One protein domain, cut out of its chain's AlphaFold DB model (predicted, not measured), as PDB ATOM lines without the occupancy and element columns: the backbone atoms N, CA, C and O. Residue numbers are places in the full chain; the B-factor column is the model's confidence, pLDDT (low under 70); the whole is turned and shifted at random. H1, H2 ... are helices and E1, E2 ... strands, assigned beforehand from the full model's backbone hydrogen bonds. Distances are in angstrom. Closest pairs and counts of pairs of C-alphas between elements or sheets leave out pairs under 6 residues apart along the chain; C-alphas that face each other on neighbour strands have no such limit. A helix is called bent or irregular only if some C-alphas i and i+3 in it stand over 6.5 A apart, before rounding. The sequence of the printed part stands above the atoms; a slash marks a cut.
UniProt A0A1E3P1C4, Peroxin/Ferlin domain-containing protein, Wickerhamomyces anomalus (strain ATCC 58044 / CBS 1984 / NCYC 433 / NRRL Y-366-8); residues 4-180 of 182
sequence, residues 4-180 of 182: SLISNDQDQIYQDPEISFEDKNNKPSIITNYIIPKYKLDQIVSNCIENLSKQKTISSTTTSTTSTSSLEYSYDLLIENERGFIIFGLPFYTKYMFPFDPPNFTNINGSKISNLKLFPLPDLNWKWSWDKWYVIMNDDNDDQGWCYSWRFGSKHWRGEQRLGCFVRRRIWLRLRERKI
ATOM      1  N   SER A   4      -2.112  35.971 -33.231       73.50
ATOM      2  CA  SER A   4      -3.563  36.079 -33.426       73.50
ATOM      3  C   SER A   4      -3.933  36.087 -34.914       73.50
ATOM      4  O   SER A   4      -3.060  36.127 -35.784       73.50
ATOM      5  N   LEU A   5      -5.229  35.973 -35.223       73.75
ATOM      6  CA  LEU A   5      -5.754  35.907 -36.588       73.75
ATOM      7  C   LEU A   5      -6.776  37.024 -36.816       73.75
ATOM      8  O   LEU A   5      -7.765  37.100 -36.093       73.75
ATOM      9  N   ILE A   6      -6.570  37.863 -37.834       72.88
ATOM     10  CA  ILE A   6      -7.481  38.975 -38.164       72.88
ATOM     11  C   ILE A   6      -8.104  38.763 -39.546       72.88
ATOM     12  O   ILE A   6      -7.417  38.407 -40.504       72.88
ATOM     13  N   SER A   7      -9.421  38.959 -39.661       66.69
ATOM     14  CA  SER A   7     -10.141  38.857 -40.938       66.69
ATOM     15  C   SER A   7     -10.028  40.155 -41.756       66.69
ATOM     16  O   SER A   7      -9.905  41.235 -41.193       66.69
ATOM     17  N   ASN A   8     -10.062  40.063 -43.090       49.09
ATOM     18  CA  ASN A   8      -9.757  41.182 -44.002       49.09
ATOM     19  C   ASN A   8     -10.872  42.237 -44.187       49.09
ATOM     20  O   ASN A   8     -10.695  43.159 -44.981       49.09
ATOM     21  N   ASP A   9     -12.022  42.111 -43.521       45.69
ATOM     22  CA  ASP A   9     -13.035  43.170 -43.567       45.69
ATOM     23  C   ASP A   9     -12.761  44.150 -42.423       45.69
ATOM     24  O   ASP A   9     -12.606  43.735 -41.274       45.69
ATOM     25  N   GLN A  10     -12.663  45.442 -42.752       39.41
ATOM     26  CA  GLN A  10     -12.571  46.521 -41.766       39.41
ATOM     27  C   GLN A  10     -13.673  46.322 -40.700       39.41
ATOM     28  O   GLN A  10     -14.836  46.120 -41.045       39.41
ATOM     29  N   ASP A  11     -13.265  46.366 -39.428       33.47
ATOM     30  CA  ASP A  11     -14.097  46.465 -38.216       33.47
ATOM     31  C   ASP A  11     -14.688  45.204 -37.558       33.47
ATOM     32  O   ASP A  11     -15.702  45.307 -36.869       33.47
ATOM     33  N   GLN A  12     -14.039  44.034 -37.618       28.81
ATOM     34  CA  GLN A  12     -14.250  43.001 -36.579       28.81
ATOM     35  C   GLN A  12     -12.936  42.305 -36.194       28.81
ATOM     36  O   GLN A  12     -12.399  41.470 -36.927       28.81
ATOM     37  N   ILE A  13     -12.426  42.651 -35.010       32.12
ATOM     38  CA  ILE A  13     -11.274  42.009 -34.378       32.12
ATOM     39  C   ILE A  13     -11.785  40.764 -33.641       32.12
ATOM     40  O   ILE A  13     -12.503  40.891 -32.652       32.12
ATOM     41  N   TYR A  14     -11.417  39.561 -34.088       34.53
ATOM     42  CA  TYR A  14     -11.536  38.376 -33.237       34.53
ATOM     43  C   TYR A  14     -10.352  38.398 -32.258       34.53
ATOM     44  O   TYR A  14      -9.233  38.036 -32.619       34.53
ATOM     45  N   GLN A  15     -10.574  38.918 -31.051       30.58
ATOM     46  CA  GLN A  15      -9.615  38.849 -29.944       30.58
ATOM     47  C   GLN A  15      -9.989  37.686 -29.033       30.58
ATOM     48  O   GLN A  15     -11.123  37.644 -28.578       30.58
ATOM     49  N   ASP A  16      -9.044  36.782 -28.768       36.94
ATOM     50  CA  ASP A  16      -9.123  35.768 -27.707       36.94
ATOM     51  C   ASP A  16      -7.727  35.153 -27.454       36.94
ATOM     52  O   ASP A  16      -6.910  35.081 -28.378       36.94
ATOM     53  N   PRO A  17      -7.508  34.572 -26.260       33.28
ATOM     54  CA  PRO A  17      -6.849  35.154 -25.089       33.28
ATOM     55  C   PRO A  17      -5.310  35.233 -25.211       33.28
ATOM     56  O   PRO A  17      -4.692  34.543 -26.019       33.28
ATOM     57  N   GLU A  18      -4.674  36.057 -24.371       28.53
ATOM     58  CA  GLU A  18      -3.210  36.144 -24.261       28.53
ATOM     59  C   GLU A  18      -2.591  34.783 -23.918       28.53
ATOM     60  O   GLU A  18      -2.926  34.146 -22.920       28.53
ATOM     61  N   ILE A  19      -1.653  34.346 -24.755       33.97
ATOM     62  CA  ILE A  19      -0.969  33.066 -24.618       33.97
ATOM     63  C   ILE A  19       0.545  33.318 -24.591       33.97
ATOM     64  O   ILE A  19       1.158  33.657 -25.607       33.97
ATOM     65  N   SER A  20       1.162  33.142 -23.420       26.91
ATOM     66  CA  SER A  20       2.614  33.222 -23.202       26.91
ATOM     67  C   SER A  20       3.240  31.826 -23.132       26.91
ATOM     68  O   SER A  20       2.775  31.027 -22.326       26.91
ATOM     69  N   PHE A  21       4.319  31.543 -23.880       37.19
ATOM     70  CA  PHE A  21       5.043  30.261 -23.773       37.19
ATOM     71  C   PHE A  21       6.562  30.359 -24.023       37.19
ATOM     72  O   PHE A  21       7.009  31.149 -24.858       37.19
ATOM     73  N   GLU A  22       7.317  29.518 -23.297       28.92
ATOM     74  CA  GLU A  22       8.776  29.298 -23.348       28.92
ATOM     75  C   GLU A  22       9.173  28.155 -24.306       28.92
ATOM     76  O   GLU A  22       8.517  27.115 -24.367       28.92
ATOM     77  N   ASP A  23      10.299  28.328 -25.008       31.86
ATOM     78  CA  ASP A  23      10.852  27.381 -25.985       31.86
ATOM     79  C   ASP A  23      11.863  26.403 -25.363       31.86
ATOM     80  O   ASP A  23      12.850  26.823 -24.754       31.86
ATOM     81  N   LYS A  24      11.717  25.098 -25.644       33.75
ATOM     82  CA  LYS A  24      12.836  24.139 -25.602       33.75
ATOM     83  C   LYS A  24      12.785  23.187 -26.799       33.75
ATOM     84  O   LYS A  24      11.991  22.255 -26.839       33.75
ATOM     85  N   ASN A  25      13.739  23.398 -27.706       43.84
ATOM     86  CA  ASN A  25      14.272  22.434 -28.673       43.84
ATOM     87  C   ASN A  25      13.380  22.060 -29.873       43.84
ATOM     88  O   ASN A  25      12.724  21.022 -29.858       43.84
ATOM     89  N   ASN A  26      13.493  22.787 -30.997       40.28
ATOM     90  CA  ASN A  26      13.364  22.137 -32.308       40.28
ATOM     91  C   ASN A  26      14.090  22.877 -33.447       40.28
ATOM     92  O   ASN A  26      14.059  24.104 -33.529       40.28
ATOM     93  N   LYS A  27      14.767  22.122 -34.324       33.81
ATOM     94  CA  LYS A  27      15.640  22.652 -35.384       33.81
ATOM     95  C   LYS A  27      14.814  23.048 -36.624       33.81
ATOM     96  O   LYS A  27      13.976  22.255 -37.051       33.81
ATOM     97  N   PRO A  28      15.040  24.217 -37.250       35.28
ATOM     98  CA  PRO A  28      14.068  24.765 -38.195       35.28
ATOM     99  C   PRO A  28      14.276  24.257 -39.646       35.28
ATOM    100  O   PRO A  28      15.390  24.285 -40.166       35.28
ATOM    101  N   SER A  29      13.213  23.794 -40.320       34.25
ATOM    102  CA  SER A  29      13.184  23.434 -41.757       34.25
ATOM    103  C   SER A  29      13.207  24.685 -42.657       34.25
ATOM    104  O   SER A  29      12.968  25.775 -42.172       34.25
ATOM    105  N   ILE A  30      13.505  24.577 -43.959       37.91
ATOM    106  CA  ILE A  30      13.968  25.644 -44.901       37.91
ATOM    107  C   ILE A  30      13.058  26.909 -45.049       37.91
ATOM    108  O   ILE A  30      13.384  27.853 -45.758       37.91
ATOM    109  N   ILE A  31      11.960  27.012 -44.303       44.22
ATOM    110  CA  ILE A  31      10.986  28.117 -44.297       44.22
ATOM    111  C   ILE A  31      11.314  29.176 -43.198       44.22
ATOM    112  O   ILE A  31      10.654  30.194 -43.034       44.22
ATOM    113  N   THR A  32      12.384  28.986 -42.429       44.28
ATOM    114  CA  THR A  32      12.432  29.396 -41.009       44.28
ATOM    115  C   THR A  32      13.297  30.576 -40.634       44.28
ATOM    116  O   THR A  32      13.554  30.773 -39.450       44.28
ATOM    117  N   ASN A  33      13.704  31.427 -41.566       48.47
ATOM    118  CA  ASN A  33      14.317  32.646 -41.055       48.47
ATOM    119  C   ASN A  33      13.260  33.562 -40.407       48.47
ATOM    120  O   ASN A  33      13.599  34.242 -39.448       48.47
ATOM    121  N   TYR A  34      11.993  33.558 -40.863       54.41
ATOM    122  CA  TYR A  34      10.973  34.493 -40.346       54.41
ATOM    123  C   TYR A  34       9.505  34.073 -40.518       54.41
ATOM    124  O   TYR A  34       8.599  34.871 -40.282       54.41
ATOM    125  N   ILE A  35       9.243  32.860 -40.989       62.78
ATOM    126  CA  ILE A  35       7.879  32.340 -41.046       62.78
ATOM    127  C   ILE A  35       7.722  31.555 -39.758       62.78
ATOM    128  O   ILE A  35       8.529  30.665 -39.484       62.78
ATOM    129  N   ILE A  36       6.753  31.986 -38.954       70.44
ATOM    130  CA  ILE A  36       6.375  31.427 -37.655       70.44
ATOM    131  C   ILE A  36       6.695  29.927 -37.604       70.44
ATOM    132  O   ILE A  36       6.268  29.198 -38.506       70.44
ATOM    133  N   PRO A  37       7.447  29.455 -36.592       74.62
ATOM    134  CA  PRO A  37       7.830  28.056 -36.522       74.62
ATOM    135  C   PRO A  37       6.619  27.137 -36.665       74.62
ATOM    136  O   PRO A  37       5.584  27.369 -36.040       74.62
ATOM    137  N   LYS A  38       6.757  26.077 -37.469       75.81
ATOM    138  CA  LYS A  38       5.637  25.193 -37.823       75.81
ATOM    139  C   LYS A  38       4.864  24.691 -36.597       75.81
ATOM    140  O   LYS A  38       3.643  24.757 -36.597       75.81
ATOM    141  N   TYR A  39       5.564  24.278 -35.536       79.06
ATOM    142  CA  TYR A  39       4.928  23.793 -34.302       79.06
ATOM    143  C   TYR A  39       3.970  24.817 -33.684       79.06
ATOM    144  O   TYR A  39       2.923  24.455 -33.160       79.06
ATOM    145  N   LYS A  40       4.311  26.105 -33.772       78.25
ATOM    146  CA  LYS A  40       3.512  27.191 -33.218       78.25
ATOM    147  C   LYS A  40       2.258  27.429 -34.050       78.25
ATOM    148  O   LYS A  40       1.188  27.673 -33.507       78.25
ATOM    149  N   LEU A  41       2.384  27.304 -35.368       79.62
ATOM    150  CA  LEU A  41       1.246  27.367 -36.272       79.62
ATOM    151  C   LEU A  41       0.296  26.181 -36.076       79.62
ATOM    152  O   LEU A  41      -0.913  26.372 -35.978       79.62
ATOM    153  N   ASP A  42       0.855  24.976 -35.957       83.06
ATOM    154  CA  ASP A  42       0.098  23.749 -35.709       83.06
ATOM    155  C   ASP A  42      -0.692  23.848 -34.388       83.06
ATOM    156  O   ASP A  42      -1.853  23.440 -34.335       83.06
ATOM    157  N   GLN A  43      -0.116  24.456 -33.343       82.88
ATOM    158  CA  GLN A  43      -0.808  24.725 -32.072       82.88
ATOM    159  C   GLN A  43      -1.987  25.694 -32.231       82.88
ATOM    160  O   GLN A  43      -3.083  25.400 -31.760       82.88
ATOM    161  N   ILE A  44      -1.793  26.822 -32.924       80.81
ATOM    162  CA  ILE A  44      -2.864  27.807 -33.164       80.81
ATOM    163  C   ILE A  44      -4.022  27.153 -33.908       80.81
ATOM    164  O   ILE A  44      -5.177  27.268 -33.503       80.81
ATOM    165  N   VAL A  45      -3.704  26.423 -34.977       83.88
ATOM    166  CA  VAL A  45      -4.710  25.737 -35.783       83.88
ATOM    167  C   VAL A  45      -5.440  24.676 -34.958       83.88
ATOM    168  O   VAL A  45      -6.662  24.593 -35.045       83.88
ATOM    169  N   SER A  46      -4.729  23.923 -34.114       85.44
ATOM    170  CA  SER A  46      -5.341  22.930 -33.219       85.44
ATOM    171  C   SER A  46      -6.354  23.570 -32.266       85.44
ATOM    172  O   SER A  46      -7.479  23.083 -32.157       85.44
ATOM    173  N   ASN A  47      -6.009  24.707 -31.658       85.19
ATOM    174  CA  ASN A  47      -6.918  25.446 -30.780       85.19
ATOM    175  C   ASN A  47      -8.150  25.967 -31.541       85.19
ATOM    176  O   ASN A  47      -9.278  25.867 -31.054       85.19
ATOM    177  N   CYS A  48      -7.963  26.484 -32.762       81.38
ATOM    178  CA  CYS A  48      -9.077  26.912 -33.610       81.38
ATOM    179  C   CYS A  48     -10.015  25.745 -33.949       81.38
ATOM    180  O   CYS A  48     -11.233  25.901 -33.879       81.38
ATOM    181  N   ILE A  49      -9.465  24.577 -34.289       84.31
ATOM    182  CA  ILE A  49     -10.245  23.366 -34.580       84.31
ATOM    183  C   ILE A  49     -11.039  22.926 -33.344       84.31
ATOM    184  O   ILE A  49     -12.222  22.596 -33.456       84.31
ATOM    185  N   GLU A  50     -10.424  22.960 -32.161       84.62
ATOM    186  CA  GLU A  50     -11.103  22.623 -30.911       84.62
ATOM    187  C   GLU A  50     -12.296  23.559 -30.662       84.62
ATOM    188  O   GLU A  50     -13.410  23.100 -30.401       84.62
ATOM    189  N   ASN A  51     -12.109  24.868 -30.836       82.44
ATOM    190  CA  ASN A  51     -13.181  25.849 -30.674       82.44
ATOM    191  C   ASN A  51     -14.312  25.667 -31.700       82.44
ATOM    192  O   ASN A  51     -15.486  25.722 -31.329       82.44
ATOM    193  N   LEU A  52     -13.986  25.355 -32.959       78.44
ATOM    194  CA  LEU A  52     -14.985  25.018 -33.983       78.44
ATOM    195  C   LEU A  52     -15.802  23.776 -33.596       78.44
ATOM    196  O   LEU A  52     -17.023  23.747 -33.767       78.44
ATOM    197  N   SER A  53     -15.148  22.756 -33.031       77.56
ATOM    198  CA  SER A  53     -15.828  21.537 -32.577       77.56
ATOM    199  C   SER A  53     -16.787  21.804 -31.405       77.56
ATOM    200  O   SER A  53     -17.911  21.290 -31.395       77.56
ATOM    201  N   LYS A  54     -16.397  22.686 -30.472       78.19
ATOM    202  CA  LYS A  54     -17.244  23.142 -29.358       78.19
ATOM    203  C   LYS A  54     -18.476  23.891 -29.872       78.19
ATOM    204  O   LYS A  54     -19.593  23.559 -29.481       78.19
ATOM    205  N   GLN A  55     -18.305  24.828 -30.810       71.12
ATOM    206  CA  GLN A  55     -19.416  25.592 -31.402       71.12
ATOM    207  C   GLN A  55     -20.422  24.698 -32.147       71.12
ATOM    208  O   GLN A  55     -21.639  24.878 -32.028       71.12
ATOM    209  N   LYS A  56     -19.931  23.690 -32.878       68.94
ATOM    210  CA  LYS A  56     -20.786  22.746 -33.611       68.94
ATOM    211  C   LYS A  56     -21.627  21.870 -32.680       68.94
ATOM    212  O   LYS A  56     -22.793  21.631 -32.978       68.94
ATOM    213  N   THR A  57     -21.060  21.456 -31.547       59.91
ATOM    214  CA  THR A  57     -21.756  20.650 -30.528       59.91
ATOM    215  C   THR A  57     -22.898  21.427 -29.862       59.91
ATOM    216  O   THR A  57     -23.947  20.855 -29.579       59.91
ATOM    217  N   ILE A  58     -22.733  22.740 -29.670       59.50
ATOM    218  CA  ILE A  58     -23.761  23.620 -29.085       59.50
ATOM    219  C   ILE A  58     -24.922  23.872 -30.068       59.50
ATOM    220  O   ILE A  58     -26.059  24.064 -29.647       59.50
ATOM    221  N   SER A  59     -24.664  23.836 -31.379       58.28
ATOM    222  CA  SER A  59     -25.660  24.176 -32.410       58.28
ATOM    223  C   SER A  59     -26.559  22.999 -32.837       58.28
ATOM    224  O   SER A  59     -27.577  23.206 -33.492       58.28
ATOM    225  N   SER A  60     -26.207  21.754 -32.495       55.84
ATOM    226  CA  SER A  60     -26.851  20.527 -32.999       55.84
ATOM    227  C   SER A  60     -27.899  19.900 -32.061       55.84
ATOM    228  O   SER A  60     -28.024  18.678 -32.016       55.84
ATOM    229  N   THR A  61     -28.679  20.692 -31.316       47.81
ATOM    230  CA  THR A  61     -29.717  20.166 -30.394       47.81
ATOM    231  C   THR A  61     -31.039  19.761 -31.074       47.81
ATOM    232  O   THR A  61     -31.939  19.292 -30.389       47.81
ATOM    233  N   THR A  62     -31.194  19.821 -32.406       42.25
ATOM    234  CA  THR A  62     -32.444  19.337 -33.039       42.25
ATOM    235  C   THR A  62     -32.216  18.501 -34.307       42.25
ATOM    236  O   THR A  62     -31.786  19.010 -35.337       42.25
ATOM    237  N   THR A  63     -32.600  17.217 -34.204       39.72
ATOM    238  CA  THR A  63     -32.983  16.222 -35.240       39.72
ATOM    239  C   THR A  63     -31.943  15.518 -36.150       39.72
ATOM    240  O   THR A  63     -31.447  16.065 -37.127       39.72
ATOM    241  N   SER A  64     -31.808  14.206 -35.866       43.56
ATOM    242  CA  SER A  64     -31.740  13.009 -36.748       43.56
ATOM    243  C   SER A  64     -30.503  12.671 -37.613       43.56
ATOM    244  O   SER A  64     -30.269  13.263 -38.657       43.56
ATOM    245  N   THR A  65     -29.827  11.590 -37.181       45.00
ATOM    246  CA  THR A  65     -29.306  10.410 -37.920       45.00
ATOM    247  C   THR A  65     -28.627  10.612 -39.289       45.00
ATOM    248  O   THR A  65     -29.300  10.916 -40.267       45.00
ATOM    249  N   THR A  66     -27.318  10.313 -39.395       40.09
ATOM    250  CA  THR A  66     -26.676   9.249 -40.231       40.09
ATOM    251  C   THR A  66     -25.161   9.527 -40.402       40.09
ATOM    252  O   THR A  66     -24.783  10.630 -40.773       40.09
ATOM    253  N   SER A  67     -24.340   8.498 -40.131       45.91
ATOM    254  CA  SER A  67     -22.867   8.354 -40.252       45.91
ATOM    255  C   SER A  67     -21.952   9.311 -39.462       45.91
ATOM    256  O   SER A  67     -21.844  10.507 -39.715       45.91
ATOM    257  N   THR A  68     -21.198   8.733 -38.519       52.28
ATOM    258  CA  THR A  68     -20.104   9.364 -37.762       52.28
ATOM    259  C   THR A  68     -18.907   9.647 -38.685       52.28
ATOM    260  O   THR A  68     -17.849   9.046 -38.539       52.28
ATOM    261  N   SER A  69     -19.061  10.510 -39.695       64.81
ATOM    262  CA  SER A  69     -17.943  10.907 -40.558       64.81
ATOM    263  C   SER A  69     -16.996  11.797 -39.755       64.81
ATOM    264  O   SER A  69     -17.358  12.930 -39.418       64.81
ATOM    265  N   SER A  70     -15.802  11.300 -39.433       82.88
ATOM    266  CA  SER A  70     -14.752  12.116 -38.830       82.88
ATOM    267  C   SER A  70     -14.258  13.152 -39.846       82.88
ATOM    268  O   SER A  70     -14.211  12.903 -41.053       82.88
ATOM    269  N   LEU A  71     -13.961  14.361 -39.371       87.56
ATOM    270  CA  LEU A  71     -13.430  15.438 -40.204       87.56
ATOM    271  C   LEU A  71     -11.916  15.510 -40.035       87.56
ATOM    272  O   LEU A  71     -11.411  15.562 -38.916       87.56
ATOM    273  N   GLU A  72     -11.213  15.542 -41.157       90.19
ATOM    274  CA  GLU A  72      -9.801  15.887 -41.236       90.19
ATOM    275  C   GLU A  72      -9.674  17.386 -41.493       90.19
ATOM    276  O   GLU A  72     -10.338  17.907 -42.389       90.19
ATOM    277  N   TYR A  73      -8.801  18.067 -40.755       89.88
ATOM    278  CA  TYR A  73      -8.508  19.484 -40.955       89.88
ATOM    279  C   TYR A  73      -7.068  19.675 -41.422       89.88
ATOM    280  O   TYR A  73      -6.152  18.972 -40.998       89.88
ATOM    281  N   SER A  74      -6.863  20.658 -42.290       90.31
ATOM    282  CA  SER A  74      -5.555  21.077 -42.787       90.31
ATOM    283  C   SER A  74      -5.594  22.580 -43.060       90.31
ATOM    284  O   SER A  74      -6.670  23.149 -43.232       90.31
ATOM    285  N   TYR A  75      -4.445  23.246 -43.091       90.31
ATOM    286  CA  TYR A  75      -4.364  24.679 -43.361       90.31
ATOM    287  C   TYR A  75      -3.458  24.960 -44.554       90.31
ATOM    288  O   TYR A  75      -2.515  24.219 -44.831       90.31
ATOM    289  N   ASP A  76      -3.741  26.065 -45.232       90.19
ATOM    290  CA  ASP A  76      -2.897  26.617 -46.278       90.19
ATOM    291  C   ASP A  76      -2.342  27.969 -45.843       90.19
ATOM    292  O   ASP A  76      -2.991  28.737 -45.127       90.19
ATOM    293  N   LEU A  77      -1.125  28.249 -46.305       90.00
ATOM    294  CA  LEU A  77      -0.413  29.493 -46.073       90.00
ATOM    295  C   LEU A  77      -0.169  30.205 -47.398       90.00
ATOM    296  O   LEU A  77       0.226  29.589 -48.391       90.00
ATOM    297  N   LEU A  78      -0.331  31.519 -47.386       90.31
ATOM    298  CA  LEU A  78      -0.034  32.374 -48.522       90.31
ATOM    299  C   LEU A  78       0.730  33.607 -48.046       90.31
ATOM    300  O   LEU A  78       0.400  34.200 -47.026       90.31
ATOM    301  N   ILE A  79       1.751  34.001 -48.798       91.06
ATOM    302  CA  ILE A  79       2.521  35.215 -48.540       91.06
ATOM    303  C   ILE A  79       2.119  36.250 -49.582       91.06
ATOM    304  O   ILE A  79       2.152  35.973 -50.781       91.06
ATOM    305  N   GLU A  80       1.744  37.428 -49.113       93.81
ATOM    306  CA  GLU A  80       1.538  38.630 -49.909       93.81
ATOM    307  C   GLU A  80       2.781  39.510 -49.822       93.81
ATOM    308  O   GLU A  80       3.298  39.727 -48.730       93.81
ATOM    309  N   ASN A  81       3.256  40.011 -50.955       93.94
ATOM    310  CA  ASN A  81       4.498  40.754 -51.106       93.94
ATOM    311  C   ASN A  81       4.215  42.078 -51.804       93.94
ATOM    312  O   ASN A  81       3.624  42.116 -52.885       93.94
ATOM    313  N   GLU A  82       4.726  43.160 -51.229       95.88
ATOM    314  CA  GLU A  82       4.658  44.479 -51.839       95.88
ATOM    315  C   GLU A  82       5.992  45.212 -51.747       95.88
ATOM    316  O   GLU A  82       6.812  44.991 -50.852       95.88
ATOM    317  N   ARG A  83       6.201  46.118 -52.699       94.75
ATOM    318  CA  ARG A  83       7.356  47.007 -52.767       94.75
ATOM    319  C   ARG A  83       6.873  48.431 -52.648       94.75
ATOM    320  O   ARG A  83       5.804  48.765 -53.140       94.75
ATOM    321  N   GLY A  84       7.665  49.271 -52.017       94.69
ATOM    322  CA  GLY A  84       7.277  50.637 -51.781       94.69
ATOM    323  C   GLY A  84       8.376  51.450 -51.158       94.69
ATOM    324  O   GLY A  84       9.551  51.095 -51.207       94.69
ATOM    325  N   PHE A  85       7.968  52.567 -50.591       91.94
ATOM    326  CA  PHE A  85       8.809  53.470 -49.836       91.94
ATOM    327  C   PHE A  85       7.918  54.355 -48.969       91.94
ATOM    328  O   PHE A  85       6.693  54.353 -49.091       91.94
ATOM    329  N   ILE A  86       8.545  55.095 -48.063       89.75
ATOM    330  CA  ILE A  86       7.851  55.963 -47.119       89.75
ATOM    331  C   ILE A  86       8.314  57.388 -47.385       89.75
ATOM    332  O   ILE A  86       9.518  57.649 -47.371       89.75
ATOM    333  N   ILE A  87       7.368  58.296 -47.617       87.06
ATOM    334  CA  ILE A  87       7.639  59.728 -47.801       87.06
ATOM    335  C   ILE A  87       6.883  60.488 -46.718       87.06
ATOM    336  O   ILE A  87       5.675  60.320 -46.596       87.06
ATOM    337  N   PHE A  88       7.573  61.313 -45.926       88.56
ATOM    338  CA  PHE A  88       6.954  62.104 -44.846       88.56
ATOM    339  C   PHE A  88       6.073  61.275 -43.887       88.56
ATOM    340  O   PHE A  88       5.042  61.739 -43.417       88.56
ATOM    341  N   GLY A  89       6.463  60.024 -43.620       84.31
ATOM    342  CA  GLY A  89       5.704  59.097 -42.770       84.31
ATOM    343  C   GLY A  89       4.553  58.363 -43.471       84.31
ATOM    344  O   GLY A  89       4.005  57.429 -42.897       84.31
ATOM    345  N   LEU A  90       4.228  58.704 -44.721       87.62
ATOM    346  CA  LEU A  90       3.174  58.045 -45.490       87.62
ATOM    347  C   LEU A  90       3.718  56.810 -46.233       87.62
ATOM    348  O   LEU A  90       4.675  56.950 -47.005       87.62
ATOM    349  N   PRO A  91       3.136  55.611 -46.028       90.25
ATOM    350  CA  PRO A  91       3.516  54.410 -46.764       90.25
ATOM    351  C   PRO A  91       2.954  54.414 -48.186       90.25
ATOM    352  O   PRO A  91       1.742  54.460 -48.386       90.25
ATOM    353  N   PHE A  92       3.828  54.255 -49.177       92.94
ATOM    354  CA  PHE A  92       3.453  54.045 -50.573       92.94
ATOM    355  C   PHE A  92       3.966  52.686 -51.031       92.94
ATOM    356  O   PHE A  92       5.113  52.562 -51.455       92.94
ATOM    357  N   TYR A  93       3.114  51.664 -50.941       94.38
ATOM    358  CA  TYR A  93       3.412  50.309 -51.402       94.38
ATOM    359  C   TYR A  93       2.529  49.922 -52.585       94.38
ATOM    360  O   TYR A  93       1.404  50.392 -52.737       94.38
ATOM    361  N   THR A  94       3.073  49.076 -53.452       93.56
ATOM    362  CA  THR A  94       2.436  48.613 -54.675       93.56
ATOM    363  C   THR A  94       2.525  47.102 -54.806       93.56
ATOM    364  O   THR A  94       3.524  46.479 -54.441       93.56
ATOM    365  N   LYS A  95       1.486  46.531 -55.421       92.94
ATOM    366  CA  LYS A  95       1.401  45.134 -55.858       92.94
ATOM    367  C   LYS A  95       2.183  44.821 -57.136       92.94
ATOM    368  O   LYS A  95       2.289  43.656 -57.520       92.94
ATOM    369  N   TYR A  96       2.656  45.845 -57.847       92.00
ATOM    370  CA  TYR A  96       3.390  45.676 -59.097       92.00
ATOM    371  C   TYR A  96       4.851  45.340 -58.801       92.00
ATOM    372  O   TYR A  96       5.621  46.188 -58.356       92.00
ATOM    373  N   MET A  97       5.195  44.072 -59.006       91.94
ATOM    374  CA  MET A  97       6.507  43.502 -58.703       91.94
ATOM    375  C   MET A  97       7.420  43.562 -59.932       91.94
ATOM    376  O   MET A  97       6.958  43.353 -61.057       91.94
ATOM    377  N   PHE A  98       8.713  43.826 -59.735       90.62
ATOM    378  CA  PHE A  98       9.703  43.715 -60.810       90.62
ATOM    379  C   PHE A  98       9.972  42.241 -61.157       90.62
ATOM    380  O   PHE A  98       9.728  41.362 -60.334       90.62
ATOM    381  N   PRO A  99      10.512  41.932 -62.352       89.31
ATOM    382  CA  PRO A  99      10.733  40.547 -62.784       89.31
ATOM    383  C   PRO A  99      11.597  39.690 -61.845       89.31
ATOM    384  O   PRO A  99      11.430  38.476 -61.809       89.31
ATOM    385  N   PHE A 100      12.512  40.311 -61.094       87.00
ATOM    386  CA  PHE A 100      13.399  39.632 -60.138       87.00
ATOM    387  C   PHE A 100      12.832  39.553 -58.716       87.00
ATOM    388  O   PHE A 100      13.479  39.016 -57.817       87.00
ATOM    389  N   ASP A 101      11.644  40.104 -58.501       89.88
ATOM    390  CA  ASP A 101      10.968  40.044 -57.218       89.88
ATOM    391  C   ASP A 101      10.161  38.752 -57.095       89.88
ATOM    392  O   ASP A 101       9.719  38.190 -58.103       89.88
ATOM    393  N   PRO A 102       9.884  38.295 -55.861       90.81
ATOM    394  CA  PRO A 102       8.787  37.370 -55.664       90.81
ATOM    395  C   PRO A 102       7.486  37.976 -56.227       90.81
ATOM    396  O   PRO A 102       7.268  39.187 -56.130       90.81
ATOM    397  N   PRO A 103       6.595  37.153 -56.800       91.62
ATOM    398  CA  PRO A 103       5.246  37.581 -57.147       91.62
ATOM    399  C   PRO A 103       4.516  38.209 -55.954       91.62
ATOM    400  O   PRO A 103       4.824  37.884 -54.809       91.62
ATOM    401  N   ASN A 104       3.492  39.030 -56.223       93.25
ATOM    402  CA  ASN A 104       2.659  39.596 -55.158       93.25
ATOM    403  C   ASN A 104       2.152  38.484 -54.225       93.25
ATOM    404  O   ASN A 104       2.487  38.480 -53.052       93.25
ATOM    405  N   PHE A 105       1.449  37.482 -54.754       92.19
ATOM    406  CA  PHE A 105       1.055  36.327 -53.954       92.19
ATOM    407  C   PHE A 105       1.928  35.120 -54.265       92.19
ATOM    408  O   PHE A 105       2.042  34.693 -55.420       92.19
ATOM    409  N   THR A 106       2.505  34.542 -53.219       89.88
ATOM    410  CA  THR A 106       3.349  33.347 -53.285       89.88
ATOM    411  C   THR A 106       2.881  32.299 -52.291       89.88
ATOM    412  O   THR A 106       2.627  32.606 -51.129       89.88
ATOM    413  N   ASN A 107       2.806  31.048 -52.739       85.75
ATOM    414  CA  ASN A 107       2.632  29.902 -51.848       85.75
ATOM    415  C   ASN A 107       3.936  29.644 -51.054       85.75
ATOM    416  O   ASN A 107       5.003  30.117 -51.446       85.75
ATOM    417  N   ILE A 108       3.883  28.837 -49.992       78.81
ATOM    418  CA  ILE A 108       5.048  28.391 -49.206       78.81
ATOM    419  C   ILE A 108       6.139  27.723 -50.051       78.81
ATOM    420  O   ILE A 108       7.313  27.774 -49.698       78.81
ATOM    421  N   ASN A 109       5.763  27.153 -51.196       77.12
ATOM    422  CA  ASN A 109       6.683  26.532 -52.150       77.12
ATOM    423  C   ASN A 109       7.318  27.546 -53.126       77.12
ATOM    424  O   ASN A 109       8.047  27.152 -54.031       77.12
ATOM    425  N   GLY A 110       7.008  28.841 -53.002       76.75
ATOM    426  CA  GLY A 110       7.494  29.909 -53.884       76.75
ATOM    427  C   GLY A 110       6.715  30.072 -55.196       76.75
ATOM    428  O   GLY A 110       7.027  30.955 -55.992       76.75
ATOM    429  N   SER A 111       5.688  29.255 -55.440       84.56
ATOM    430  CA  SER A 111       4.863  29.338 -56.651       84.56
ATOM    431  C   SER A 111       3.969  30.580 -56.653       84.56
ATOM    432  O   SER A 111       3.382  30.934 -55.630       84.56
ATOM    433  N   LYS A 112       3.822  31.208 -57.826       88.69
ATOM    434  CA  LYS A 112       2.949  32.369 -58.039       88.69
ATOM    435  C   LYS A 112       1.476  31.991 -57.898       88.69
ATOM    436  O   LYS A 112       1.012  31.058 -58.546       88.69
ATOM    437  N   ILE A 113       0.736  32.802 -57.152       89.12
ATOM    438  CA  ILE A 113      -0.725  32.777 -57.081       89.12
ATOM    439  C   ILE A 113      -1.257  34.087 -57.674       89.12
ATOM    440  O   ILE A 113      -0.664  35.152 -57.507       89.12
ATOM    441  N   SER A 114      -2.351  34.019 -58.430       85.75
ATOM    442  CA  SER A 114      -2.938  35.200 -59.075       85.75
ATOM    443  C   SER A 114      -3.774  36.038 -58.105       85.75
ATOM    444  O   SER A 114      -3.709  37.264 -58.138       85.75
ATOM    445  N   ASN A 115      -4.569  35.384 -57.253       84.12
ATOM    446  CA  ASN A 115      -5.494  36.021 -56.320       84.12
ATOM    447  C   ASN A 115      -5.819  35.070 -55.151       84.12
ATOM    448  O   ASN A 115      -5.950  33.867 -55.375       84.12
ATOM    449  N   LEU A 116      -6.040  35.601 -53.940       86.38
ATOM    450  CA  LEU A 116      -6.493  34.829 -52.770       86.38
ATOM    451  C   LEU A 116      -7.779  34.032 -53.036       86.38
ATOM    452  O   LEU A 116      -7.938  32.920 -52.533       86.38
ATOM    453  N   LYS A 117      -8.712  34.603 -53.807       85.88
ATOM    454  CA  LYS A 117     -10.009  33.975 -54.112       85.88
ATOM    455  C   LYS A 117      -9.880  32.765 -55.037       85.88
ATOM    456  O   LYS A 117     -10.744  31.900 -55.019       85.88
ATOM    457  N   LEU A 118      -8.816  32.722 -55.837       85.00
ATOM    458  CA  LEU A 118      -8.556  31.674 -56.823       85.00
ATOM    459  C   LEU A 118      -7.552  30.635 -56.309       85.00
ATOM    460  O   LEU A 118      -7.003  29.874 -57.102       85.00
ATOM    461  N   PHE A 119      -7.272  30.620 -55.002       87.69
ATOM    462  CA  PHE A 119      -6.355  29.643 -54.433       87.69
ATOM    463  C   PHE A 119      -6.937  28.225 -54.586       87.69
ATOM    464  O   PHE A 119      -8.057  27.982 -54.120       87.69
ATOM    465  N   PRO A 120      -6.213  27.298 -55.238       88.50
ATOM    466  CA  PRO A 120      -6.730  25.969 -55.522       88.50
ATOM    467  C   PRO A 120      -6.738  25.097 -54.264       88.50
ATOM    468  O   PRO A 120      -5.816  25.144 -53.451       88.50
ATOM    469  N   LEU A 121      -7.761  24.255 -54.139       90.38
ATOM    470  CA  LEU A 121      -7.732  23.132 -53.206       90.38
ATOM    471  C   LEU A 121      -6.900  21.982 -53.807       90.38
ATOM    472  O   LEU A 121      -6.826  21.876 -55.034       90.38
ATOM    473  N   PRO A 122      -6.280  21.113 -52.987       89.06
ATOM    474  CA  PRO A 122      -5.457  20.014 -53.499       89.06
ATOM    475  C   PRO A 122      -6.251  18.965 -54.279       89.06
ATOM    476  O   PRO A 122      -5.740  18.401 -55.242       89.06
ATOM    477  N   ASP A 123      -7.477  18.680 -53.839       89.75
ATOM    478  CA  ASP A 123      -8.382  17.698 -54.435       89.75
ATOM    479  C   ASP A 123      -9.854  18.129 -54.243       89.75
ATOM    480  O   ASP A 123     -10.137  19.120 -53.564       89.75
ATOM    481  N   LEU A 124     -10.789  17.389 -54.853       90.06
ATOM    482  CA  LEU A 124     -12.239  17.637 -54.768       90.06
ATOM    483  C   LEU A 124     -12.869  17.212 -53.428       90.06
ATOM    484  O   LEU A 124     -14.024  17.538 -53.164       90.06
ATOM    485  N   ASN A 125     -12.141  16.461 -52.601       91.56
ATOM    486  CA  ASN A 125     -12.617  15.990 -51.301       91.56
ATOM    487  C   ASN A 125     -12.397  17.043 -50.207       91.56
ATOM    488  O   ASN A 125     -13.063  17.006 -49.168       91.56
ATOM    489  N   TRP A 126     -11.464  17.970 -50.428       93.62
ATOM    490  CA  TRP A 126     -11.290  19.143 -49.587       93.62
ATOM    491  C   TRP A 126     -12.377  20.180 -49.851       93.62
ATOM    492  O   TRP A 126     -12.808  20.420 -50.977       93.62
ATOM    493  N   LYS A 127     -12.765  20.862 -48.782       93.19
ATOM    494  CA  LYS A 127     -13.567  22.081 -48.816       93.19
ATOM    495  C   LYS A 127     -13.000  23.079 -47.823       93.19
ATOM    496  O   LYS A 127     -12.367  22.700 -46.840       93.19
ATOM    497  N   TRP A 128     -13.215  24.364 -48.062       91.31
ATOM    498  CA  TRP A 128     -12.831  25.375 -47.084       91.31
ATOM    499  C   TRP A 128     -13.689  25.228 -45.825       91.31
ATOM    500  O   TRP A 128     -14.911  25.147 -45.919       91.31
ATOM    501  N   SER A 129     -13.033  25.166 -44.666       90.19
ATOM    502  CA  SER A 129     -13.703  25.209 -43.363       90.19
ATOM    503  C   SER A 129     -13.987  26.662 -42.982       90.19
ATOM    504  O   SER A 129     -15.045  26.984 -42.455       90.19
ATOM    505  N   TRP A 130     -13.058  27.561 -43.327       87.94
ATOM    506  CA  TRP A 130     -13.231  29.002 -43.174       87.94
ATOM    507  C   TRP A 130     -13.650  29.681 -44.478       87.94
ATOM    508  O   TRP A 130     -13.020  29.512 -45.530       87.94
ATOM    509  N   ASP A 131     -14.638  30.565 -44.388       85.38
ATOM    510  CA  ASP A 131     -15.137  31.332 -45.535       85.38
ATOM    511  C   ASP A 131     -14.108  32.322 -46.092       85.38
ATOM    512  O   ASP A 131     -14.115  32.636 -47.285       85.38
ATOM    513  N   LYS A 132     -13.193  32.796 -45.241       87.06
ATOM    514  CA  LYS A 132     -12.224  33.850 -45.556       87.06
ATOM    515  C   LYS A 132     -10.800  33.432 -45.201       87.06
ATOM    516  O   LYS A 132     -10.576  32.507 -44.422       87.06
ATOM    517  N   TRP A 133      -9.844  34.136 -45.797       89.50
ATOM    518  CA  TRP A 133      -8.453  34.123 -45.358       89.50
ATOM    519  C   TRP A 133      -8.290  35.031 -44.141       89.50
ATOM    520  O   TRP A 133      -8.921  36.086 -44.069       89.50
ATOM    521  N   TYR A 134      -7.413  34.630 -43.228       89.19
ATOM    522  CA  TYR A 134      -7.068  35.394 -42.038       89.19
ATOM    523  C   TYR A 134      -5.600  35.780 -42.083       89.19
ATOM    524  O   TYR A 134      -4.758  34.996 -42.517       89.19
ATOM    525  N   VAL A 135      -5.297  36.988 -41.639       89.69
ATOM    526  CA  VAL A 135      -3.933  37.481 -41.493       89.69
ATOM    527  C   VAL A 135      -3.368  36.953 -40.192       89.69
ATOM    528  O   VAL A 135      -4.014  37.061 -39.152       89.69
ATOM    529  N   ILE A 136      -2.161  36.402 -40.248       87.00
ATOM    530  CA  ILE A 136      -1.444  36.017 -39.041       87.00
ATOM    531  C   ILE A 136      -0.768  37.249 -38.452       87.00
ATOM    532  O   ILE A 136       0.075  37.865 -39.101       87.00
ATOM    533  N   MET A 137      -1.110  37.568 -37.213       83.25
ATOM    534  CA  MET A 137      -0.542  38.661 -36.434       83.25
ATOM    535  C   MET A 137       0.445  38.100 -35.425       83.25
ATOM    536  O   MET A 137       0.151  37.098 -34.787       83.25
ATOM    537  N   ASN A 138       1.597  38.734 -35.255       80.06
ATOM    538  CA  ASN A 138       2.545  38.431 -34.187       80.06
ATOM    539  C   ASN A 138       3.125  39.748 -33.641       80.06
ATOM    540  O   ASN A 138       2.849  40.812 -34.190       80.06
ATOM    541  N   ASP A 139       3.950  39.671 -32.597       72.31
ATOM    542  CA  ASP A 139       4.598  40.849 -31.995       72.31
ATOM    543  C   ASP A 139       5.505  41.639 -32.980       72.31
ATOM    544  O   ASP A 139       5.828  42.794 -32.727       72.31
ATOM    545  N   ASP A 140       5.915  41.031 -34.100       79.88
ATOM    546  CA  ASP A 140       6.796  41.598 -35.131       79.88
ATOM    547  C   ASP A 140       6.035  42.036 -36.402       79.88
ATOM    548  O   ASP A 140       6.644  42.208 -37.465       79.88
ATOM    549  N   ASN A 141       4.719  42.224 -36.309       86.69
ATOM    550  CA  ASN A 141       3.871  42.746 -37.379       86.69
ATOM    551  C   ASN A 141       3.302  44.120 -36.994       86.69
ATOM    552  O   ASN A 141       3.194  44.440 -35.813       86.69
ATOM    553  N   ASP A 142       2.925  44.930 -37.985       89.38
ATOM    554  CA  ASP A 142       2.091  46.112 -37.737       89.38
ATOM    555  C   ASP A 142       0.619  45.739 -37.482       89.38
ATOM    556  O   ASP A 142       0.227  44.575 -37.586       89.38
ATOM    557  N   ASP A 143      -0.216  46.745 -37.212       88.06
ATOM    558  CA  ASP A 143      -1.656  46.603 -36.946       88.06
ATOM    559  C   ASP A 143      -2.447  45.953 -38.100       88.06
ATOM    560  O   ASP A 143      -3.575  45.496 -37.913       88.06
ATOM    561  N   GLN A 144      -1.869  45.893 -39.304       88.06
ATOM    562  CA  GLN A 144      -2.460  45.279 -40.498       88.06
ATOM    563  C   GLN A 144      -1.805  43.937 -40.871       88.06
ATOM    564  O   GLN A 144      -2.166  43.334 -41.892       88.06
ATOM    565  N   GLY A 145      -0.846  43.469 -40.070       89.75
ATOM    566  CA  GLY A 145      -0.141  42.206 -40.249       89.75
ATOM    567  C   GLY A 145       1.029  42.248 -41.232       89.75
ATOM    568  O   GLY A 145       1.456  41.192 -41.710       89.75
ATOM    569  N   TRP A 146       1.538  43.432 -41.576       92.00
ATOM    570  CA  TRP A 146       2.723  43.570 -42.417       92.00
ATOM    571  C   TRP A 146       4.006  43.482 -41.595       92.00
ATOM    572  O   TRP A 146       4.134  44.079 -40.530       92.00
ATOM    573  N   CYS A 147       5.008  42.813 -42.163       91.56
ATOM    574  CA  CYS A 147       6.402  42.980 -41.771       91.56
ATOM    575  C   CYS A 147       7.165  43.688 -42.888       91.56
ATOM    576  O   CYS A 147       6.984  43.397 -44.071       91.56
ATOM    577  N   TYR A 148       8.122  44.519 -42.509       92.00
ATOM    578  CA  TYR A 148       8.900  45.381 -43.378       92.00
ATOM    579  C   TYR A 148      10.369  44.969 -43.437       92.00
ATOM    580  O   TYR A 148      10.944  44.473 -42.463       92.00
ATOM    581  N   SER A 149      11.007  45.211 -44.581       92.06
ATOM    582  CA  SER A 149      12.446  45.029 -44.753       92.06
ATOM    583  C   SER A 149      13.015  45.897 -45.878       92.06
ATOM    584  O   SER A 149      12.288  46.558 -46.616       92.06
ATOM    585  N   TRP A 150      14.340  45.882 -46.029       91.44
ATOM    586  CA  TRP A 150      15.041  46.577 -47.116       91.44
ATOM    587  C   TRP A 150      14.895  45.855 -48.466       91.44
ATOM    588  O   TRP A 150      14.819  46.489 -49.511       91.44
ATOM    589  N   ARG A 151      14.865  44.513 -48.466       91.69
ATOM    590  CA  ARG A 151      14.720  43.675 -49.673       91.69
ATOM    591  C   ARG A 151      14.100  42.320 -49.333       91.69
ATOM    592  O   ARG A 151      14.274  41.843 -48.217       91.69
ATOM    593  N   PHE A 152      13.463  41.656 -50.300       89.12
ATOM    594  CA  PHE A 152      12.765  40.377 -50.073       89.12
ATOM    595  C   PHE A 152      13.676  39.245 -49.573       89.12
ATOM    596  O   PHE A 152      13.273  38.440 -48.745       89.12
ATOM    597  N   GLY A 153      14.932  39.209 -50.027       86.12
ATOM    598  CA  GLY A 153      15.930  38.240 -49.556       86.12
ATOM    599  C   GLY A 153      16.606  38.616 -48.233       86.12
ATOM    600  O   GLY A 153      17.654  38.056 -47.906       86.12
ATOM    601  N   SER A 154      16.095  39.620 -47.516       86.69
ATOM    602  CA  SER A 154      16.618  39.968 -46.201       86.69
ATOM    603  C   SER A 154      16.356  38.841 -45.216       86.69
ATOM    604  O   SER A 154      15.313  38.182 -45.258       86.69
ATOM    605  N   LYS A 155      17.308  38.673 -44.293       83.31
ATOM    606  CA  LYS A 155      17.019  37.993 -43.045       83.31
ATOM    607  C   LYS A 155      16.128  38.943 -42.247       83.31
ATOM    608  O   LYS A 155      14.936  38.806 -42.324       83.31
ATOM    609  N   HIS A 156      16.613  39.999 -41.631       83.62
ATOM    610  CA  HIS A 156      15.802  40.826 -40.723       83.62
ATOM    611  C   HIS A 156      14.515  41.437 -41.330       83.62
ATOM    612  O   HIS A 156      14.586  42.228 -42.278       83.62
ATOM    613  N   TRP A 157      13.366  41.112 -40.723       87.81
ATOM    614  CA  TRP A 157      12.045  41.729 -40.928       87.81
ATOM    615  C   TRP A 157      11.555  42.321 -39.606       87.81
ATOM    616  O   TRP A 157      11.959  41.838 -38.551       87.81
ATOM    617  N   ARG A 158      10.735  43.373 -39.660       88.00
ATOM    618  CA  ARG A 158      10.218  44.075 -38.473       88.00
ATOM    619  C   ARG A 158       8.785  44.543 -38.700       88.00
ATOM    620  O   ARG A 158       8.463  44.886 -39.832       88.00
ATOM    621  N   GLY A 159       7.985  44.643 -37.648       87.94
ATOM    622  CA  GLY A 159       6.618  45.176 -37.736       87.94
ATOM    623  C   GLY A 159       6.585  46.692 -37.865       87.94
ATOM    624  O   GLY A 159       5.663  47.260 -38.428       87.94
ATOM    625  N   GLU A 160       7.639  47.370 -37.413       87.19
ATOM    626  CA  GLU A 160       7.681  48.826 -37.424       87.19
ATOM    627  C   GLU A 160       8.060  49.396 -38.800       87.19
ATOM    628  O   GLU A 160       9.116  49.095 -39.379       87.19
ATOM    629  N   GLN A 161       7.213  50.295 -39.292       84.94
ATOM    630  CA  GLN A 161       7.423  51.022 -40.531       84.94
ATOM    631  C   GLN A 161       8.444  52.161 -40.331       84.94
ATOM    632  O   GLN A 161       8.154  53.180 -39.712       84.94
ATOM    633  N   ARG A 162       9.650  52.019 -40.900       86.38
ATOM    634  CA  ARG A 162      10.738  53.019 -40.839       86.38
ATOM    635  C   ARG A 162      11.292  53.350 -42.223       86.38
ATOM    636  O   ARG A 162      11.156  52.566 -43.160       86.38
ATOM    637  N   LEU A 163      11.981  54.485 -42.352       86.38
ATOM    638  CA  LEU A 163      12.710  54.825 -43.581       86.38
ATOM    639  C   LEU A 163      13.688  53.699 -43.974       86.38
ATOM    640  O   LEU A 163      14.349  53.108 -43.121       86.38
ATOM    641  N   GLY A 164      13.762  53.393 -45.271       86.38
ATOM    642  CA  GLY A 164      14.541  52.265 -45.804       86.38
ATOM    643  C   GLY A 164      13.793  50.923 -45.845       86.38
ATOM    644  O   GLY A 164      14.346  49.922 -46.294       86.38
ATOM    645  N   CYS A 165      12.529  50.871 -45.424       90.62
ATOM    646  CA  CYS A 165      11.674  49.696 -45.601       90.62
ATOM    647  C   CYS A 165      11.080  49.648 -47.019       90.62
ATOM    648  O   CYS A 165       9.932  50.029 -47.232       90.62
ATOM    649  N   PHE A 166      11.856  49.200 -48.008       93.81
ATOM    650  CA  PHE A 166      11.400  49.166 -49.404       93.81
ATOM    651  C   PHE A 166      10.512  47.985 -49.768       93.81
ATOM    652  O   PHE A 166       9.900  47.975 -50.834       93.81
ATOM    653  N   VAL A 167      10.449  46.968 -48.920       94.56
ATOM    654  CA  VAL A 167       9.567  45.827 -49.131       94.56
ATOM    655  C   VAL A 167       8.762  45.554 -47.882       94.56
ATOM    656  O   VAL A 167       9.225  45.794 -46.763       94.56
ATOM    657  N   ARG A 168       7.571  45.008 -48.083       94.31
ATOM    658  CA  ARG A 168       6.749  44.465 -47.016       94.31
ATOM    659  C   ARG A 168       6.153  43.134 -47.429       94.31
ATOM    660  O   ARG A 168       6.013  42.852 -48.620       94.31
ATOM    661  N   ARG A 169       5.824  42.314 -46.440       92.75
ATOM    662  CA  ARG A 169       5.102  41.064 -46.648       92.75
ATOM    663  C   ARG A 169       4.051  40.849 -45.573       92.75
ATOM    664  O   ARG A 169       4.238  41.304 -44.448       92.75
ATOM    665  N   ARG A 170       3.004  40.113 -45.912       92.56
ATOM    666  CA  ARG A 170       1.922  39.732 -45.006       92.56
ATOM    667  C   ARG A 170       1.601  38.261 -45.196       92.56
ATOM    668  O   ARG A 170       1.646  37.757 -46.318       92.56
ATOM    669  N   ILE A 171       1.328  37.560 -44.099       90.69
ATOM    670  CA  ILE A 171       1.067  36.120 -44.129       90.69
ATOM    671  C   ILE A 171      -0.415  35.879 -43.894       90.69
ATOM    672  O   ILE A 171      -0.992  36.344 -42.914       90.69
ATOM    673  N   TRP A 172      -0.997  35.108 -44.796       91.88
ATOM    674  CA  TRP A 172      -2.377  34.682 -44.774       91.88
ATOM    675  C   TRP A 172      -2.460  33.198 -44.445       91.88
ATOM    676  O   TRP A 172      -1.654  32.400 -44.929       91.88
ATOM    677  N   LEU A 173      -3.472  32.831 -43.670       91.44
ATOM    678  CA  LEU A 173      -3.813  31.463 -43.322       91.44
ATOM    679  C   LEU A 173      -5.282  31.196 -43.627       91.44
ATOM    680  O   LEU A 173      -6.149  32.046 -43.398       91.44
ATOM    681  N   ARG A 174      -5.570  29.998 -44.129       91.38
ATOM    682  CA  ARG A 174      -6.945  29.532 -44.293       91.38
ATOM    683  C   ARG A 174      -7.073  28.054 -43.981       91.38
ATOM    684  O   ARG A 174      -6.259  27.246 -44.422       91.38
ATOM    685  N   LEU A 175      -8.116  27.715 -43.228       91.25
ATOM    686  CA  LEU A 175      -8.418  26.347 -42.833       91.25
ATOM    687  C   LEU A 175      -9.325  25.661 -43.856       91.25
ATOM    688  O   LEU A 175     -10.348  26.210 -44.282       91.25
ATOM    689  N   ARG A 176      -8.978  24.424 -44.194       92.94
ATOM    690  CA  ARG A 176      -9.765  23.500 -45.007       92.94
ATOM    691  C   ARG A 176     -10.048  22.216 -44.237       92.94
ATOM    692  O   ARG A 176      -9.313  21.835 -43.330       92.94
ATOM    693  N   GLU A 177     -11.118  21.549 -44.626       93.06
ATOM    694  CA  GLU A 177     -11.566  20.298 -44.036       93.06
ATOM    695  C   GLU A 177     -11.962  19.286 -45.112       93.06
ATOM    696  O   GLU A 177     -12.331  19.649 -46.232       93.06
ATOM    697  N   ARG A 178     -11.908  18.008 -44.758       93.25
ATOM    698  CA  ARG A 178     -12.339  16.882 -45.585       93.25
ATOM    699  C   ARG A 178     -13.061  15.870 -44.707       93.25
ATOM    700  O   ARG A 178     -12.710  15.681 -43.547       93.25
ATOM    701  N   LYS A 179     -14.070  15.196 -45.259       91.62
ATOM    702  CA  LYS A 179     -14.683  14.040 -44.595       91.62
ATOM    703  C   LYS A 179     -13.809  12.812 -44.804       91.62
ATOM    704  O   LYS A 179     -13.502  12.473 -45.945       91.62
ATOM    705  N   ILE A 180     -13.465  12.136 -43.719       86.56
ATOM    706  CA  ILE A 180     -12.907  10.792 -43.774       86.56
ATOM    707  C   ILE A 180     -14.105   9.843 -43.823       86.56
ATOM    708  O   ILE A 180     -14.957   9.847 -42.930       86.56
TER     709      ILE A 180
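This is residues 4 to 180 of the 182 residues of the protein "Peroxin/Ferlin domain-containing protein" of Wickerhamomyces anomalus (strain ATCC 58044 / CBS 1984 / NCYC 433 / NRRL Y-366-8) (UniProt A0A1E3P1C4). Two long antiparallel strands, E2 and E8, form a ladder through the middle of an elongated, strongly twisted sheet, and short strands line both of its sides. One helix, H1, only grazes the sheet, and its end with the loop after it, residues 53 to 67, sticks out, as do residues 20 to 25 of a long loop. The printed part has 177 residues, with one named helix and eight named strands; along the chain E1 comes first, then H1, and then the strands E2 to E8, and the sheet is branched, with its neighbour strands antiparallel and with three or more neighbours each for E2 and E8. The class is mixed, helices and strands, though under half of the residues are in named elements. It is only just compact, close to loose, with a radius of gyration of the C-alphas of 18.5 A, and spans 62 by 38 by 36 A.

E1, residues 4 to 7, begins at C-alpha 4 (-3.563, 36.079, -33.426). H1, residues 38 to 59, is 31.8 A long and not bent. E2, residues 70 to 87, is 53.4 A long and bends by 53 degrees at residue 84. E3 is residues 90 to 94, E4 105 to 107, E5 126 to 128, E6 134 to 138 and E7 146 to 149. E8, residues 167 to 180, is 42.0 A long and ends at C-alpha 180 (-12.907, 10.792, -43.774).

E2 and E8 are antiparallel at 168 degrees, with N 76 and O 174 2.9 A apart, within hydrogen-bond range. On the other side of E2 from E8 lie E3 and E4: N 85 and O 92 are 3.0 A apart in the hairpin of E2 and E3, and N 79 and O 106 are 2.9 A apart between E2 and E4. On the other side of E8 from E2 lie E5, E6 and E7, in staggered pairing: N 127 and O 177 are 2.9 A apart, N 134 and O 173 2.9 A, and N 147 and O 169 2.8 A; E7 and E8 form a hairpin. E1 is an edge strand beside E6, with N 6 and O 135 3.0 A apart. H1 grazes the sheet with its residues 41 to 49; its closest C-alphas to E2 are those of Val 45 and Tyr 75, 7.7 A apart. In H1 every O i to N i+4 pair is within hydrogen-bond range.

The two C-alphas farthest apart are those of Thr 65 and Phe 88, 63.5 A. The printed part has no cut. The links E1 to H1, E4 to E5 and E7 to E8 are long. The mean pLDDT of the printed part is 76.6, and residues 7 to 35 and 56 to 69 are under 70.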